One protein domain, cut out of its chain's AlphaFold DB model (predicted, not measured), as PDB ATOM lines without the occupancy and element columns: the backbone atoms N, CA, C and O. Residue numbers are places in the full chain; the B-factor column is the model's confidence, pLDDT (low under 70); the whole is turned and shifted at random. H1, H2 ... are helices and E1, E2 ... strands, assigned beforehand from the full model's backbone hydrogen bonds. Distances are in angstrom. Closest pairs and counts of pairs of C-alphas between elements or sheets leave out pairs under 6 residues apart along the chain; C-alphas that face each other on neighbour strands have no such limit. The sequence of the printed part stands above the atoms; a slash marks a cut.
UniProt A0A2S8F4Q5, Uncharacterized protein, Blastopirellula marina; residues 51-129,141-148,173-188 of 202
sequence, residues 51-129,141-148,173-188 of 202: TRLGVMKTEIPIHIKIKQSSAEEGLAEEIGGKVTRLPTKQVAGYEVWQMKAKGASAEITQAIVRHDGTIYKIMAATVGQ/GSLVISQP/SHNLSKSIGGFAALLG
ATOM      1  N   THR A  51      24.531-152.322 172.809       94.75
ATOM      2  CA  THR A  51      24.244-150.891 172.931       94.75
ATOM      3  C   THR A  51      24.814-150.125 171.750       94.75
ATOM      4  O   THR A  51      25.971-150.292 171.362       94.75
ATOM      5  N   ARG A  52      24.009-149.219 171.196       95.75
ATOM      6  CA  ARG A  52      24.443-148.258 170.184       95.75
ATOM      7  C   ARG A  52      24.103-146.850 170.617       95.75
ATOM      8  O   ARG A  52      22.964-146.572 170.980       95.75
ATOM      9  N   LEU A  53      25.088-145.973 170.539       97.06
ATOM     10  CA  LEU A  53      24.968-144.555 170.851       97.06
ATOM     11  C   LEU A  53      25.160-143.778 169.559       97.06
ATOM     12  O   LEU A  53      26.068-144.090 168.794       97.06
ATOM     13  N   GLY A  54      24.322-142.789 169.283       96.62
ATOM     14  CA  GLY A  54      24.394-142.076 168.016       96.62
ATOM     15  C   GLY A  54      23.921-140.638 168.084       96.62
ATOM     16  O   GLY A  54      23.107-140.266 168.929       96.62
ATOM     17  N   VAL A  55      24.439-139.847 167.149       97.31
ATOM     18  CA  VAL A  55      23.987-138.493 166.839       97.31
ATOM     19  C   VAL A  55      23.505-138.488 165.395       97.31
ATOM     20  O   VAL A  55      24.246-138.877 164.495       97.31
ATOM     21  N   MET A  56      22.271-138.053 165.172       96.00
ATOM     22  CA  MET A  56      21.614-137.985 163.867       96.00
ATOM     23  C   MET A  56      21.255-136.541 163.526       96.00
ATOM     24  O   MET A  56      20.998-135.735 164.427       96.00
ATOM     25  N   LYS A  57      21.184-136.246 162.228       93.75
ATOM     26  CA  LYS A  57      20.729-134.959 161.695       93.75
ATOM     27  C   LYS A  57      19.720-135.193 160.577       93.75
ATOM     28  O   LYS A  57      20.033-135.867 159.603       93.75
ATOM     29  N   THR A  58      18.534-134.606 160.713       92.12
ATOM     30  CA  THR A  58      17.443-134.752 159.741       92.12
ATOM     31  C   THR A  58      16.852-133.390 159.414       92.12
ATOM     32  O   THR A  58      16.500-132.629 160.316       92.12
ATOM     33  N   GLU A  59      16.717-133.079 158.130       90.62
ATOM     34  CA  GLU A  59      16.042-131.863 157.681       90.62
ATOM     35  C   GLU A  59      14.527-131.967 157.908       90.62
ATOM     36  O   GLU A  59      13.900-132.996 157.654       90.62
ATOM     37  N   ILE A  60      13.928-130.886 158.401       86.00
ATOM     38  CA  ILE A  60      12.482-130.720 158.501       86.00
ATOM     39  C   ILE A  60      12.029-130.057 157.199       86.00
ATOM     40  O   ILE A  60      12.452-128.931 156.924       86.00
ATOM     41  N   PRO A  61      11.129-130.683 156.424       81.19
ATOM     42  CA  PRO A  61      10.514-130.026 155.287       81.19
ATOM     43  C   PRO A  61       9.877-128.695 155.698       81.19
ATOM     44  O   PRO A  61       9.286-128.556 156.777       81.19
ATOM     45  N   ILE A  62      10.002-127.705 154.819       76.94
ATOM     46  CA  ILE A  62       9.458-126.366 155.036       76.94
ATOM     47  C   ILE A  62       7.968-126.422 155.404       76.94
ATOM     48  O   ILE A  62       7.221-127.275 154.933       76.94
ATOM     49  N   HIS A  63       7.541-125.502 156.269       76.06
ATOM     50  CA  HIS A  63       6.159-125.363 156.752       76.06
ATOM     51  C   HIS A  63       5.623-126.487 157.653       76.06
ATOM     52  O   HIS A  63       4.497-126.368 158.139       76.06
ATOM     53  N   ILE A  64       6.413-127.514 157.987       76.56
ATOM     54  CA  ILE A  64       5.954-128.564 158.900       76.56
ATOM     55  C   ILE A  64       6.263-128.199 160.359       76.56
ATOM     56  O   ILE A  64       7.401-127.916 160.752       76.56
ATOM     57  N   LYS A  65       5.217-128.195 161.193       81.12
ATOM     58  CA  LYS A  65       5.340-128.055 162.648       81.12
ATOM     59  C   LYS A  65       5.541-129.430 163.272       81.12
ATOM     60  O   LYS A  65       4.668-130.284 163.173       81.12
ATOM     61  N   ILE A  66       6.663-129.606 163.959       82.12
ATOM     62  CA  ILE A  66       6.945-130.825 164.718       82.12
ATOM     63  C   ILE A  66       6.303-130.716 166.095       82.12
ATOM     64  O   ILE A  66       6.472-129.705 166.778       82.12
ATOM     65  N   LYS A  67       5.578-131.759 166.496       89.00
ATOM     66  CA  LYS A  67       4.954-131.863 167.819       89.00
ATOM     67  C   LYS A  67       5.637-132.962 168.624       89.00
ATOM     68  O   LYS A  67       5.780-134.078 168.127       89.00
ATOM     69  N   GLN A  68       5.976-132.676 169.880       90.25
ATOM     70  CA  GLN A  68       6.567-133.666 170.785       90.25
ATOM     71  C   GLN A  68       5.684-134.916 170.919       90.25
ATOM     72  O   GLN A  68       6.192-136.027 170.851       90.25
ATOM     73  N   SER A  69       4.362-134.750 171.031       90.50
ATOM     74  CA  SER A  69       3.418-135.872 171.142       90.50
ATOM     75  C   SER A  69       3.461-136.819 169.942       90.50
ATOM     76  O   SER A  69       3.372-138.028 170.111       90.50
ATOM     77  N   SER A  70       3.626-136.285 168.731       88.62
ATOM     78  CA  SER A  70       3.724-137.106 167.524       88.62
ATOM     79  C   SER A  70       5.088-137.804 167.435       88.62
ATOM     80  O   SER A  70       5.156-138.942 166.984       88.62
ATOM     81  N   ALA A  71       6.164-137.173 167.926       90.12
ATOM     82  CA  ALA A  71       7.460-137.837 168.074       90.12
ATOM     83  C   ALA A  71       7.409-138.976 169.115       90.12
ATOM     84  O   ALA A  71       7.966-140.051 168.915       90.12
ATOM     85  N   GLU A  72       6.689-138.794 170.215       92.69
ATOM     86  CA  GLU A  72       6.476-139.867 171.191       92.69
ATOM     87  C   GLU A  72       5.670-141.025 170.593       92.69
ATOM     88  O   GLU A  72       6.025-142.182 170.791       92.69
ATOM     89  N   GLU A  73       4.624-140.733 169.820       91.94
ATOM     90  CA  GLU A  73       3.822-141.760 169.151       91.94
ATOM     91  C   GLU A  73       4.658-142.574 168.157       91.94
ATOM     92  O   GLU A  73       4.658-143.800 168.217       91.94
ATOM     93  N   GLY A  74       5.444-141.913 167.303       90.56
ATOM     94  CA  GLY A  74       6.308-142.613 166.352       90.56
ATOM     95  C   GLY A  74       7.397-143.457 167.018       90.56
ATOM     96  O   GLY A  74       7.729-144.538 166.538       90.56
ATOM     97  N   LEU A  75       7.920-143.011 168.164       92.00
ATOM     98  CA  LEU A  75       8.845-143.807 168.970       92.00
ATOM     99  C   LEU A  75       8.160-145.037 169.586       92.00
ATOM    100  O   LEU A  75       8.757-146.113 169.629       92.00
ATOM    101  N   ALA A  76       6.925-144.881 170.071       92.06
ATOM    102  CA  ALA A  76       6.136-145.970 170.640       92.06
ATOM    103  C   ALA A  76       5.827-147.049 169.593       92.06
ATOM    104  O   ALA A  76       5.960-148.239 169.884       92.06
ATOM    105  N   GLU A  77       5.456-146.624 168.381       90.69
ATOM    106  CA  GLU A  77       5.207-147.500 167.233       90.69
ATOM    107  C   GLU A  77       6.471-148.261 166.825       90.69
ATOM    108  O   GLU A  77       6.429-149.484 166.709       90.69
ATOM    109  N   GLU A  78       7.605-147.567 166.682       86.19
ATOM    110  CA  GLU A  78       8.881-148.177 166.283       86.19
ATOM    111  C   GLU A  78       9.332-149.267 167.262       86.19
ATOM    112  O   GLU A  78       9.768-150.342 166.854       86.19
ATOM    113  N   ILE A  79       9.226-149.002 168.566       88.19
ATOM    114  CA  ILE A  79       9.677-149.953 169.585       88.19
ATOM    115  C   ILE A  79       8.621-151.022 169.909       88.19
ATOM    116  O   ILE A  79       8.901-151.950 170.671       88.19
ATOM    117  N   GLY A  80       7.401-150.890 169.371       90.56
ATOM    118  CA  GLY A  80       6.257-151.736 169.715       90.56
ATOM    119  C   GLY A  80       5.965-151.723 171.217       90.56
ATOM    120  O   GLY A  80       5.782-152.779 171.826       90.56
ATOM    121  N   GLY A  81       6.014-150.546 171.847       92.00
ATOM    122  CA  GLY A  81       6.081-150.445 173.303       92.00
ATOM    123  C   GLY A  81       5.577-149.133 173.888       92.00
ATOM    124  O   GLY A  81       4.762-148.428 173.298       92.00
ATOM    125  N   LYS A  82       6.026-148.830 175.110       94.00
ATOM    126  CA  LYS A  82       5.586-147.649 175.863       94.00
ATOM    127  C   LYS A  82       6.664-146.582 175.866       94.00
ATOM    128  O   LYS A  82       7.830-146.881 176.115       94.00
ATOM    129  N   VAL A  83       6.244-145.336 175.679       95.69
ATOM    130  CA  VAL A  83       7.099-144.157 175.816       95.69
ATOM    131  C   VAL A  83       6.837-143.493 177.158       95.69
ATOM    132  O   VAL A  83       5.699-143.331 177.589       95.69
ATOM    133  N   THR A  84       7.916-143.128 177.829       96.12
ATOM    134  CA  THR A  84       7.942-142.316 179.037       96.12
ATOM    135  C   THR A  84       8.557-140.975 178.677       96.12
ATOM    136  O   THR A  84       9.739-140.883 178.332       96.12
ATOM    137  N   ARG A  85       7.735-139.926 178.745       94.38
ATOM    138  CA  ARG A  85       8.192-138.545 178.610       94.38
ATOM    139  C   ARG A  85       9.080-138.198 179.802       94.38
ATOM    140  O   ARG A  85       8.667-138.379 180.947       94.38
ATOM    141  N   LEU A  86      10.272-137.681 179.527       92.62
ATOM    142  CA  LEU A  86      11.155-137.117 180.544       92.62
ATOM    143  C   LEU A  86      10.981-135.588 180.578       92.62
ATOM    144  O   LEU A  86      10.469-135.008 179.615       92.62
ATOM    145  N   PRO A  87      11.365-134.913 181.675       93.50
ATOM    146  CA  PRO A  87      11.300-133.459 181.745       93.50
ATOM    147  C   PRO A  87      12.079-132.799 180.601       93.50
ATOM    148  O   PRO A  87      13.235-133.129 180.345       93.50
ATOM    149  N   THR A  88      11.449-131.836 179.932       93.19
ATOM    150  CA  THR A  88      12.111-131.017 178.914       93.19
ATOM    151  C   THR A  88      13.258-130.220 179.541       93.19
ATOM    152  O   THR A  88      13.080-129.569 180.574       93.19
ATOM    153  N   LYS A  89      14.430-130.237 178.901       94.94
ATOM    154  CA  LYS A  89      15.621-129.492 179.336       94.94
ATOM    155  C   LYS A  89      15.814-128.260 178.453       94.94
ATOM    156  O   LYS A  89      15.578-128.319 177.253       94.94
ATOM    157  N   GLN A  90      16.278-127.158 179.035       96.00
ATOM    158  CA  GLN A  90      16.758-126.004 178.274       96.00
ATOM    159  C   GLN A  90      18.284-126.061 178.181       96.00
ATOM    160  O   GLN A  90      18.963-126.139 179.207       96.00
ATOM    161  N   VAL A  91      18.834-126.024 176.967       94.81
ATOM    162  CA  VAL A  91      20.287-126.012 176.724       94.81
ATOM    163  C   VAL A  91      20.607-124.853 175.793       94.81
ATOM    164  O   VAL A  91      20.115-124.811 174.674       94.81
ATOM    165  N   ALA A  92      21.387-123.877 176.264       94.75
ATOM    166  CA  ALA A  92      21.737-122.669 175.501       94.75
ATOM    167  C   ALA A  92      20.520-121.930 174.879       94.75
ATOM    168  O   ALA A  92      20.618-121.343 173.803       94.75
ATOM    169  N   GLY A  93      19.361-121.967 175.548       94.06
ATOM    170  CA  GLY A  93      18.111-121.360 175.068       94.06
ATOM    171  C   GLY A  93      17.297-122.218 174.090       94.06
ATOM    172  O   GLY A  93      16.259-121.758 173.622       94.06
ATOM    173  N   TYR A  94      17.739-123.442 173.791       95.19
ATOM    174  CA  TYR A  94      16.982-124.416 173.010       95.19
ATOM    175  C   TYR A  94      16.211-125.372 173.905       95.19
ATOM    176  O   TYR A  94      16.757-125.927 174.864       95.19
ATOM    177  N   GLU A  95      14.973-125.633 173.500       95.44
ATOM    178  CA  GLU A  95      14.155-126.689 174.065       95.44
ATOM    179  C   GLU A  95      14.676-128.058 173.603       95.44
ATOM    180  O   GLU A  95      14.781-128.327 172.404       95.44
ATOM    181  N   VAL A  96      15.004-128.920 174.566       97.00
ATOM    182  CA  VAL A  96      15.464-130.289 174.333       97.00
ATOM    183  C   VAL A  96      14.428-131.259 174.882       97.00
ATOM    184  O   VAL A  96      14.242-131.374 176.099       97.00
ATOM    185  N   TRP A  97      13.769-131.984 173.982       96.94
ATOM    186  CA  TRP A  97      12.802-133.013 174.347       96.94
ATOM    187  C   TRP A  97      13.522-134.302 174.693       96.94
ATOM    188  O   TRP A  97      14.223-134.870 173.856       96.94
ATOM    189  N   GLN A  98      13.329-134.770 175.919       96.62
ATOM    190  CA  GLN A  98      13.891-136.023 176.395       96.62
ATOM    191  C   GLN A  98      12.787-137.065 176.531       96.62
ATOM    192  O   GLN A  98      11.697-136.789 177.037       96.62
ATOM    193  N   MET A  99      13.064-138.279 176.077       96.31
ATOM    194  CA  MET A  99      12.111-139.380 176.158       96.31
ATOM    195  C   MET A  99      12.831-140.721 176.195       96.31
ATOM    196  O   MET A  99      13.898-140.894 175.602       96.31
ATOM    197  N   LYS A 100      12.213-141.670 176.893       96.12
ATOM    198  CA  LYS A 100      12.659-143.056 177.015       96.12
ATOM    199  C   LYS A 100      11.546-143.974 176.527       96.12
ATOM    200  O   LYS A 100      10.379-143.713 176.799       96.12
ATOM    201  N   ALA A 101      11.872-145.036 175.812       94.81
ATOM    202  CA  ALA A 101      10.904-145.969 175.262       94.81
ATOM    203  C   ALA A 101      11.341-147.399 175.509       94.81
ATOM    204  O   ALA A 101      12.514-147.720 175.342       94.81
ATOM    205  N   LYS A 102      10.394-148.255 175.885       94.44
ATOM    206  CA  LYS A 102      10.656-149.656 176.201       94.44
ATOM    207  C   LYS A 102       9.686-150.559 175.459       94.44
ATOM    208  O   LYS A 102       8.472-150.449 175.645       94.44
ATOM    209  N   GLY A 103      10.240-151.444 174.638       91.69
ATOM    210  CA  GLY A 103       9.527-152.501 173.929       91.69
ATOM    211  C   GLY A 103       9.903-153.887 174.437       91.69
ATOM    212  O   GLY A 103      10.583-154.039 175.451       91.69
ATOM    213  N   ALA A 104       9.458-154.914 173.714       88.62
ATOM    214  CA  ALA A 104       9.708-156.307 174.088       88.62
ATOM    215  C   ALA A 104      11.189-156.713 173.974       88.62
ATOM    216  O   ALA A 104      11.656-157.561 174.732       88.62
ATOM    217  N   SER A 105      11.922-156.125 173.024       85.69
ATOM    218  CA  SER A 105      13.288-156.555 172.679       85.69
ATOM    219  C   SER A 105      14.336-155.456 172.801       85.69
ATOM    220  O   SER A 105      15.527-155.756 172.741       85.69
ATOM    221  N   ALA A 106      13.912-154.205 172.962       91.75
ATOM    222  CA  ALA A 106      14.819-153.076 172.995       91.75
ATOM    223  C   ALA A 106      14.281-151.920 173.843       91.75
ATOM    224  O   ALA A 106      13.080-151.798 174.106       91.75
ATOM    225  N   GLU A 107      15.210-151.067 174.248       93.88
ATOM    226  CA  GLU A 107      14.970-149.829 174.971       93.88
ATOM    227  C   GLU A 107      15.714-148.695 174.254       93.88
ATOM    228  O   GLU A 107      16.825-148.887 173.757       93.88
ATOM    229  N   ILE A 108      15.072-147.535 174.135       95.19
ATOM    230  CA  ILE A 108      15.625-146.353 173.475       95.19
ATOM    231  C   ILE A 108      15.533-145.171 174.429       95.19
ATOM    232  O   ILE A 108      14.446-144.845 174.899       95.19
ATOM    233  N   THR A 109      16.641-144.472 174.641       96.25
ATOM    234  CA  THR A 109      16.665-143.160 175.301       96.25
ATOM    235  C   THR A 109      17.123-142.132 174.281       96.25
ATOM    236  O   THR A 109      18.128-142.346 173.610       96.25
ATOM    237  N   GLN A 110      16.404-141.020 174.132       96.81
ATOM    238  CA  GLN A 110      16.775-139.984 173.170       96.81
ATOM    239  C   GLN A 110      16.539-138.563 173.682       96.81
ATOM    240  O   GLN A 110      15.629-138.305 174.474       96.81
ATOM    241  N   ALA A 111      17.359-137.645 173.174       97.12
ATOM    242  CA  ALA A 111      17.209-136.205 173.280       97.12
ATOM    243  C   ALA A 111      17.084-135.606 171.873       97.12
ATOM    244  O   ALA A 111      17.911-135.876 170.999       97.12
ATOM    245  N   ILE A 112      16.054-134.792 171.660       96.50
ATOM    246  CA  ILE A 112      15.742-134.165 170.375       96.50
ATOM    247  C   ILE A 112      15.821-132.650 170.540       96.50
ATOM    248  O   ILE A 112      15.200-132.092 171.445       96.50
ATOM    249  N   VAL A 113      16.553-131.984 169.650       95.88
ATOM    250  CA  VAL A 113      16.618-130.521 169.573       95.88
ATOM    251  C   VAL A 113      16.387-130.056 168.141       95.88
ATOM    252  O   VAL A 113      16.880-130.653 167.184       95.88
ATOM    253  N   ARG A 114      15.628-128.970 167.990       93.38
ATOM    254  CA  ARG A 114      15.361-128.334 166.699       93.38
ATOM    255  C   ARG A 114      16.219-127.086 166.530       93.38
ATOM    256  O   ARG A 114      16.225-126.221 167.402       93.38
ATOM    257  N   HIS A 115      16.857-126.941 165.375       92.88
ATOM    258  CA  HIS A 115      17.589-125.736 165.003       92.88
ATOM    259  C   HIS A 115      17.526-125.499 163.494       92.88
ATOM    260  O   HIS A 115      17.852-126.393 162.726       92.88
ATOM    261  N   ASP A 116      17.085-124.304 163.094       88.69
ATOM    262  CA  ASP A 116      17.103-123.806 161.708       88.69
ATOM    263  C   ASP A 116      16.608-124.819 160.657       88.69
ATOM    264  O   ASP A 116      17.339-125.276 159.786       88.69
ATOM    265  N   GLY A 117      15.359-125.273 160.811       89.62
ATOM    266  CA  GLY A 117      14.776-126.264 159.897       89.62
ATOM    267  C   GLY A 117      15.388-127.665 159.997       89.62
ATOM    268  O   GLY A 117      15.039-128.520 159.203       89.62
ATOM    269  N   THR A 118      16.246-127.934 160.977       93.12
ATOM    270  CA  THR A 118      16.882-129.238 161.199       93.12
ATOM    271  C   THR A 118      16.521-129.797 162.571       93.12
ATOM    272  O   THR A 118      16.309-129.051 163.533       93.12
ATOM    273  N   ILE A 119      16.476-131.121 162.678       94.19
ATOM    274  CA  ILE A 119      16.435-131.857 163.938       94.19
ATOM    275  C   ILE A 119      17.761-132.549 164.162       94.19
ATOM    276  O   ILE A 119      18.246-133.276 163.297       94.19
ATOM    277  N   TYR A 120      18.288-132.372 165.366       96.31
ATOM    278  CA  TYR A 120      19.374-133.176 165.887       96.31
ATOM    279  C   TYR A 120      18.800-134.126 166.926       96.31
ATOM    280  O   TYR A 120      18.075-133.712 167.836       96.31
ATOM    281  N   LYS A 121      19.123-135.406 166.776       96.25
ATOM    282  CA  LYS A 121      18.705-136.470 167.686       96.25
ATOM    283  C   LYS A 121      19.946-137.136 168.249       96.25
ATOM    284  O   LYS A 121      20.775-137.643 167.500       96.25
ATOM    285  N   ILE A 122      20.068-137.121 169.566       97.50
ATOM    286  CA  ILE A 122      21.075-137.872 170.311       97.50
ATOM    287  C   ILE A 122      20.341-139.045 170.918       97.50
ATOM    288  O   ILE A 122      19.283-138.862 171.520       97.50
ATOM    289  N   MET A 123      20.857-140.247 170.743       96.75
ATOM    290  CA  MET A 123      20.108-141.434 171.106       96.75
ATOM    291  C   MET A 123      21.005-142.571 171.562       96.75
ATOM    292  O   MET A 123      22.130-142.731 171.096       96.75
ATOM    293  N   ALA A 124      20.445-143.385 172.440       96.25
ATOM    294  CA  ALA A 124      20.939-144.684 172.826       96.25
ATOM    295  C   ALA A 124      19.869-145.720 172.491       96.25
ATOM    296  O   ALA A 124      18.702-145.522 172.820       96.25
ATOM    297  N   ALA A 125      20.264-146.809 171.841       95.19
ATOM    298  CA  ALA A 125      19.425-147.972 171.606       95.19
ATOM    299  C   ALA A 125      20.109-149.200 172.205       95.19
ATOM    300  O   ALA A 125      21.272-149.468 171.901       95.19
ATOM    301  N   THR A 126      19.386-149.940 173.037       93.81
ATOM    302  CA  THR A 126      19.887-151.141 173.707       93.81
ATOM    303  C   THR A 126      18.992-152.333 173.440       93.81
ATOM    304  O   THR A 126      17.771-152.203 173.501       93.81
ATOM    305  N   VAL A 127      19.593-153.494 173.199       90.00
ATOM    306  CA  VAL A 127      18.908-154.780 173.032       90.00
ATOM    307  C   VAL A 127      19.219-155.673 174.231       90.00
ATOM    308  O   VAL A 127      20.352-155.715 174.700       90.00
ATOM    309  N   GLY A 128      18.224-156.425 174.705       81.50
ATOM    310  CA  GLY A 128      18.388-157.360 175.824       81.50
ATOM    311  C   GLY A 128      17.949-156.799 177.179       81.50
ATOM    312  O   GLY A 128      17.203-155.826 177.260       81.50
ATOM    313  N   GLN A 129      18.346-157.483 178.255       69.44
ATOM    314  CA  GLN A 129      17.980-157.133 179.631       69.44
ATOM    315  C   GLN A 129      19.156-156.412 180.307       69.44
ATOM    316  O   GLN A 129      20.281-156.889 180.212       69.44
ATOM    317  N   GLY A 141      23.191-136.885 178.435       96.25
ATOM    318  CA  GLY A 141      23.361-135.739 179.324       96.25
ATOM    319  C   GLY A 141      24.535-134.831 178.960       96.25
ATOM    320  O   GLY A 141      24.501-133.652 179.319       96.25
ATOM    321  N   SER A 142      25.524-135.349 178.221       96.81
ATOM    322  CA  SER A 142      26.706-134.605 177.761       96.81
ATOM    323  C   SER A 142      26.430-133.593 176.647       96.81
ATOM    324  O   SER A 142      27.344-132.876 176.246       96.81
ATOM    325  N   LEU A 143      25.187-133.521 176.155       97.06
ATOM    326  CA  LEU A 143      24.756-132.551 175.156       97.06
ATOM    327  C   LEU A 143      25.152-131.118 175.539       97.06
ATOM    328  O   LEU A 143      24.631-130.543 176.501       97.06
ATOM    329  N   VAL A 144      25.993-130.518 174.701       96.81
ATOM    330  CA  VAL A 144      26.318-129.091 174.695       96.81
ATOM    331  C   VAL A 144      25.930-128.497 173.345       96.81
ATOM    332  O   VAL A 144      26.185-129.092 172.300       96.81
ATOM    333  N   ILE A 145      25.321-127.312 173.360       96.25
ATOM    334  CA  ILE A 145      24.996-126.547 172.151       96.25
ATOM    335  C   ILE A 145      25.919-125.328 172.106       96.25
ATOM    336  O   ILE A 145      25.918-124.518 173.034       96.25
ATOM    337  N   SER A 146      26.720-125.222 171.046       91.56
ATOM    338  CA  SER A 146      27.813-124.241 170.941       91.56
ATOM    339  C   SER A 146      27.323-122.821 170.660       91.56
ATOM    340  O   SER A 146      27.964-121.848 171.053       91.56
ATOM    341  N   GLN A 147      26.201-122.689 169.951       88.38
ATOM    342  CA  GLN A 147      25.620-121.403 169.570       88.38
ATOM    343  C   GLN A 147      24.319-121.205 170.343       88.38
ATOM    344  O   GLN A 147      23.446-122.058 170.228       88.38
ATOM    345  N   PRO A 148      24.151-120.126 171.126       81.94
ATOM    346  CA  PRO A 148      22.902-119.889 171.834       81.94
ATOM    347  C   PRO A 148      21.766-119.583 170.857       81.94
ATOM    348  O   PRO A 148      21.986-119.044 169.768       81.94
ATOM    349  N   SER A 173       1.700-133.675 158.487       66.88
ATOM    350  CA  SER A 173       2.631-133.218 159.528       66.88
ATOM    351  C   SER A 173       2.733-134.199 160.700       66.88
ATOM    352  O   SER A 173       3.771-134.266 161.371       66.88
ATOM    353  N   HIS A 174       1.675-134.985 160.919       71.81
ATOM    354  CA  HIS A 174       1.636-136.058 161.898       71.81
ATOM    355  C   HIS A 174       2.591-137.186 161.515       71.81
ATOM    356  O   HIS A 174       3.414-137.579 162.336       71.81
ATOM    357  N   ASN A 175       2.570-137.632 160.255       77.19
ATOM    358  CA  ASN A 175       3.429-138.713 159.762       77.19
ATOM    359  C   ASN A 175       4.911-138.341 159.778       77.19
ATOM    360  O   ASN A 175       5.744-139.164 160.160       77.19
ATOM    361  N   LEU A 176       5.261-137.097 159.436       76.62
ATOM    362  CA  LEU A 176       6.649-136.653 159.579       76.62
ATOM    363  C   LEU A 176       7.060-136.617 161.053       76.62
ATOM    364  O   LEU A 176       8.126-137.105 161.419       76.62
ATOM    365  N   SER A 177       6.220-136.038 161.911       70.94
ATOM    366  CA  SER A 177       6.539-135.942 163.333       70.94
ATOM    367  C   SER A 177       6.676-137.330 163.975       70.94
ATOM    368  O   SER A 177       7.581-137.531 164.782       70.94
ATOM    369  N   LYS A 178       5.862-138.306 163.553       81.19
ATOM    370  CA  LYS A 178       6.047-139.726 163.878       81.19
ATOM    371  C   LYS A 178       7.382-140.262 163.380       81.19
ATOM    372  O   LYS A 178       8.125-140.854 164.152       81.19
ATOM    373  N   SER A 179       7.725-140.015 162.118       79.44
ATOM    374  CA  SER A 179       8.990-140.458 161.522       79.44
ATOM    375  C   SER A 179      10.221-139.960 162.295       79.44
ATOM    376  O   SER A 179      11.157-140.727 162.507       79.44
ATOM    377  N   ILE A 180      10.183-138.716 162.785       79.06
ATOM    378  CA  ILE A 180      11.222-138.102 163.634       79.06
ATOM    379  C   ILE A 180      11.337-138.796 164.994       79.06
ATOM    380  O   ILE A 180      12.434-139.002 165.518       79.06
ATOM    381  N   GLY A 181      10.184-139.107 165.580       67.94
ATOM    382  CA  GLY A 181      10.070-139.840 166.829       67.94
ATOM    383  C   GLY A 181      10.644-141.246 166.763       67.94
ATOM    384  O   GLY A 181      11.484-141.632 167.586       67.94
ATOM    385  N   GLY A 182      10.190-141.979 165.747       67.06
ATOM    386  CA  GLY A 182      10.668-143.301 165.372       67.06
ATOM    387  C   GLY A 182      12.051-143.266 164.721       67.06
ATOM    388  O   GLY A 182      12.780-142.272 164.774       67.06
ATOM    389  N   PHE A 183      12.453-144.385 164.125       63.69
ATOM    390  CA  PHE A 183      13.715-144.507 163.383       63.69
ATOM    391  C   PHE A 183      13.514-144.391 161.869       63.69
ATOM    392  O   PHE A 183      14.401-144.744 161.092       63.69
ATOM    393  N   ALA A 184      12.350-143.887 161.451       48.66
ATOM    394  CA  ALA A 184      11.926-143.793 160.063       48.66
ATOM    395  C   ALA A 184      12.133-145.110 159.282       48.66
ATOM    396  O   ALA A 184      12.831-145.124 158.276       48.66
ATOM    397  N   ALA A 185      11.530-146.211 159.754       41.62
ATOM    398  CA  ALA A 185      11.093-147.406 159.004       41.62
ATOM    399  C   ALA A 185      12.085-148.205 158.115       41.62
ATOM    400  O   ALA A 185      11.760-149.325 157.728       41.62
ATOM    401  N   LEU A 186      13.292-147.723 157.808       42.75
ATOM    402  CA  LEU A 186      14.263-148.417 156.947       42.75
ATOM    403  C   LEU A 186      15.556-148.787 157.681       42.75
ATOM    404  O   LEU A 186      16.170-149.806 157.367       42.75
ATOM    405  N   LEU A 187      15.940-148.035 158.714       47.88
ATOM    406  CA  LEU A 187      17.167-148.305 159.472       47.88
ATOM    407  C   LEU A 187      16.921-149.172 160.710       47.88
ATOM    408  O   LEU A 187      17.767-150.004 161.030       47.88
ATOM    409  N   GLY A 188      15.751-149.060 161.353       47.00
ATOM    410  CA  GLY A 188      15.355-149.917 162.481       47.00
ATOM    411  C   GLY A 188      15.279-151.396 162.090       47.00
ATOM    412  O   GLY A 188      15.778-152.260 162.809       47.00
TER     413      GLY A 188
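AT A GLANCE: This is residues 51 to 129, 141 to 148 and 173 to 188 of the 202 residues of an uncharacterized protein of Blastopirellula marina (UniProt A0A2S8F4Q5). Look for one twisted antiparallel sheet of six strands, with H1 lying over one face of it, above E2 and E4. H2 packs on H1 at a steep angle and reaches the sheet only with its residues 180 to 181. The printed part has 103 residues with two named helices and six named strands, in the order E1 H1 E2 E3 E4 E5 E6 H2, and its class is mixed, helices and strands. The sheet is branched at E4, which has E2 and E3 on one side and E5 on the other. The whole is compact, with a radius of gyration of the C-alphas of 13.1 A and spans of 38 by 30 by 23 A.

HOW THE PARTS SIT: Start at E1, residues 51 to 59, an edge strand antiparallel to its neighbour E6, residues 118 to 127; N 52 and O 125 are 2.8 A apart, within hydrogen-bond range. Next comes H1, residues 68 to 79, on the sheet at a height of 8.3 A, over E2, residues 82 to 85, and E4, residues 94 to 102. On the local plane it stands at 29 degrees to E4, only just along the strands. The closest C-alphas of H1 and E2 are those of Ala 76 and Lys 82, 5.5 A apart. E2 is antiparallel to E4, with N 84 and O 100 at 2.7 A. E3, residues 89 to 91, is apart from E2 and forms a hairpin with E4, with N 96 and O 89 at 2.8 A. On the other side of E4 is E5, residues 106 to 115, its hairpin partner, with N 101 and O 108 at 2.7 A. E5 and E6 are a hairpin too, with N 111 and O 122 at 2.8 A. E3, E4, E5 and E6 make a meander, each strand the antiparallel neighbour of the one before. H2, residues 173 to 181, only grazes the sheet but touches H1 at a steep tilt of 58 degrees, the same way; their closest C-alphas, Ala 71 and Gly 181, are 3.5 A apart. In H1 and H2, every O i to N i+4 pair is within hydrogen-bond range.

IN THESE COORDINATES: Find C-alpha 51 at (24.244, -150.891, 172.931), where E1 begins its 25.7 A. H1 runs 16.6 A from C-alpha 68 at (6.567, -133.666, 170.785). E2 and E3 are short; E4 spans 26.2 A, E5 28.6 A and E6 28.2 A. H2, 12.3 A long, ends at C-alpha 181 at (10.070, -139.840, 166.829).

THE WHOLE: The C-alphas farthest apart are those of His 63 and Gln 129, 40.9 A. Residues 130 to 140 and 149 to 172 are not printed; the gaps are 22.1 A from C-alpha 129 to C-alpha 141 and 27.2 A from C-alpha 148 to C-alpha 173. Of the links printed whole, E1 to H1 is short and the others are tight. Mean pLDDT of the printed part is 87.7; residues 129, 173 and 181 to 188 are under 70.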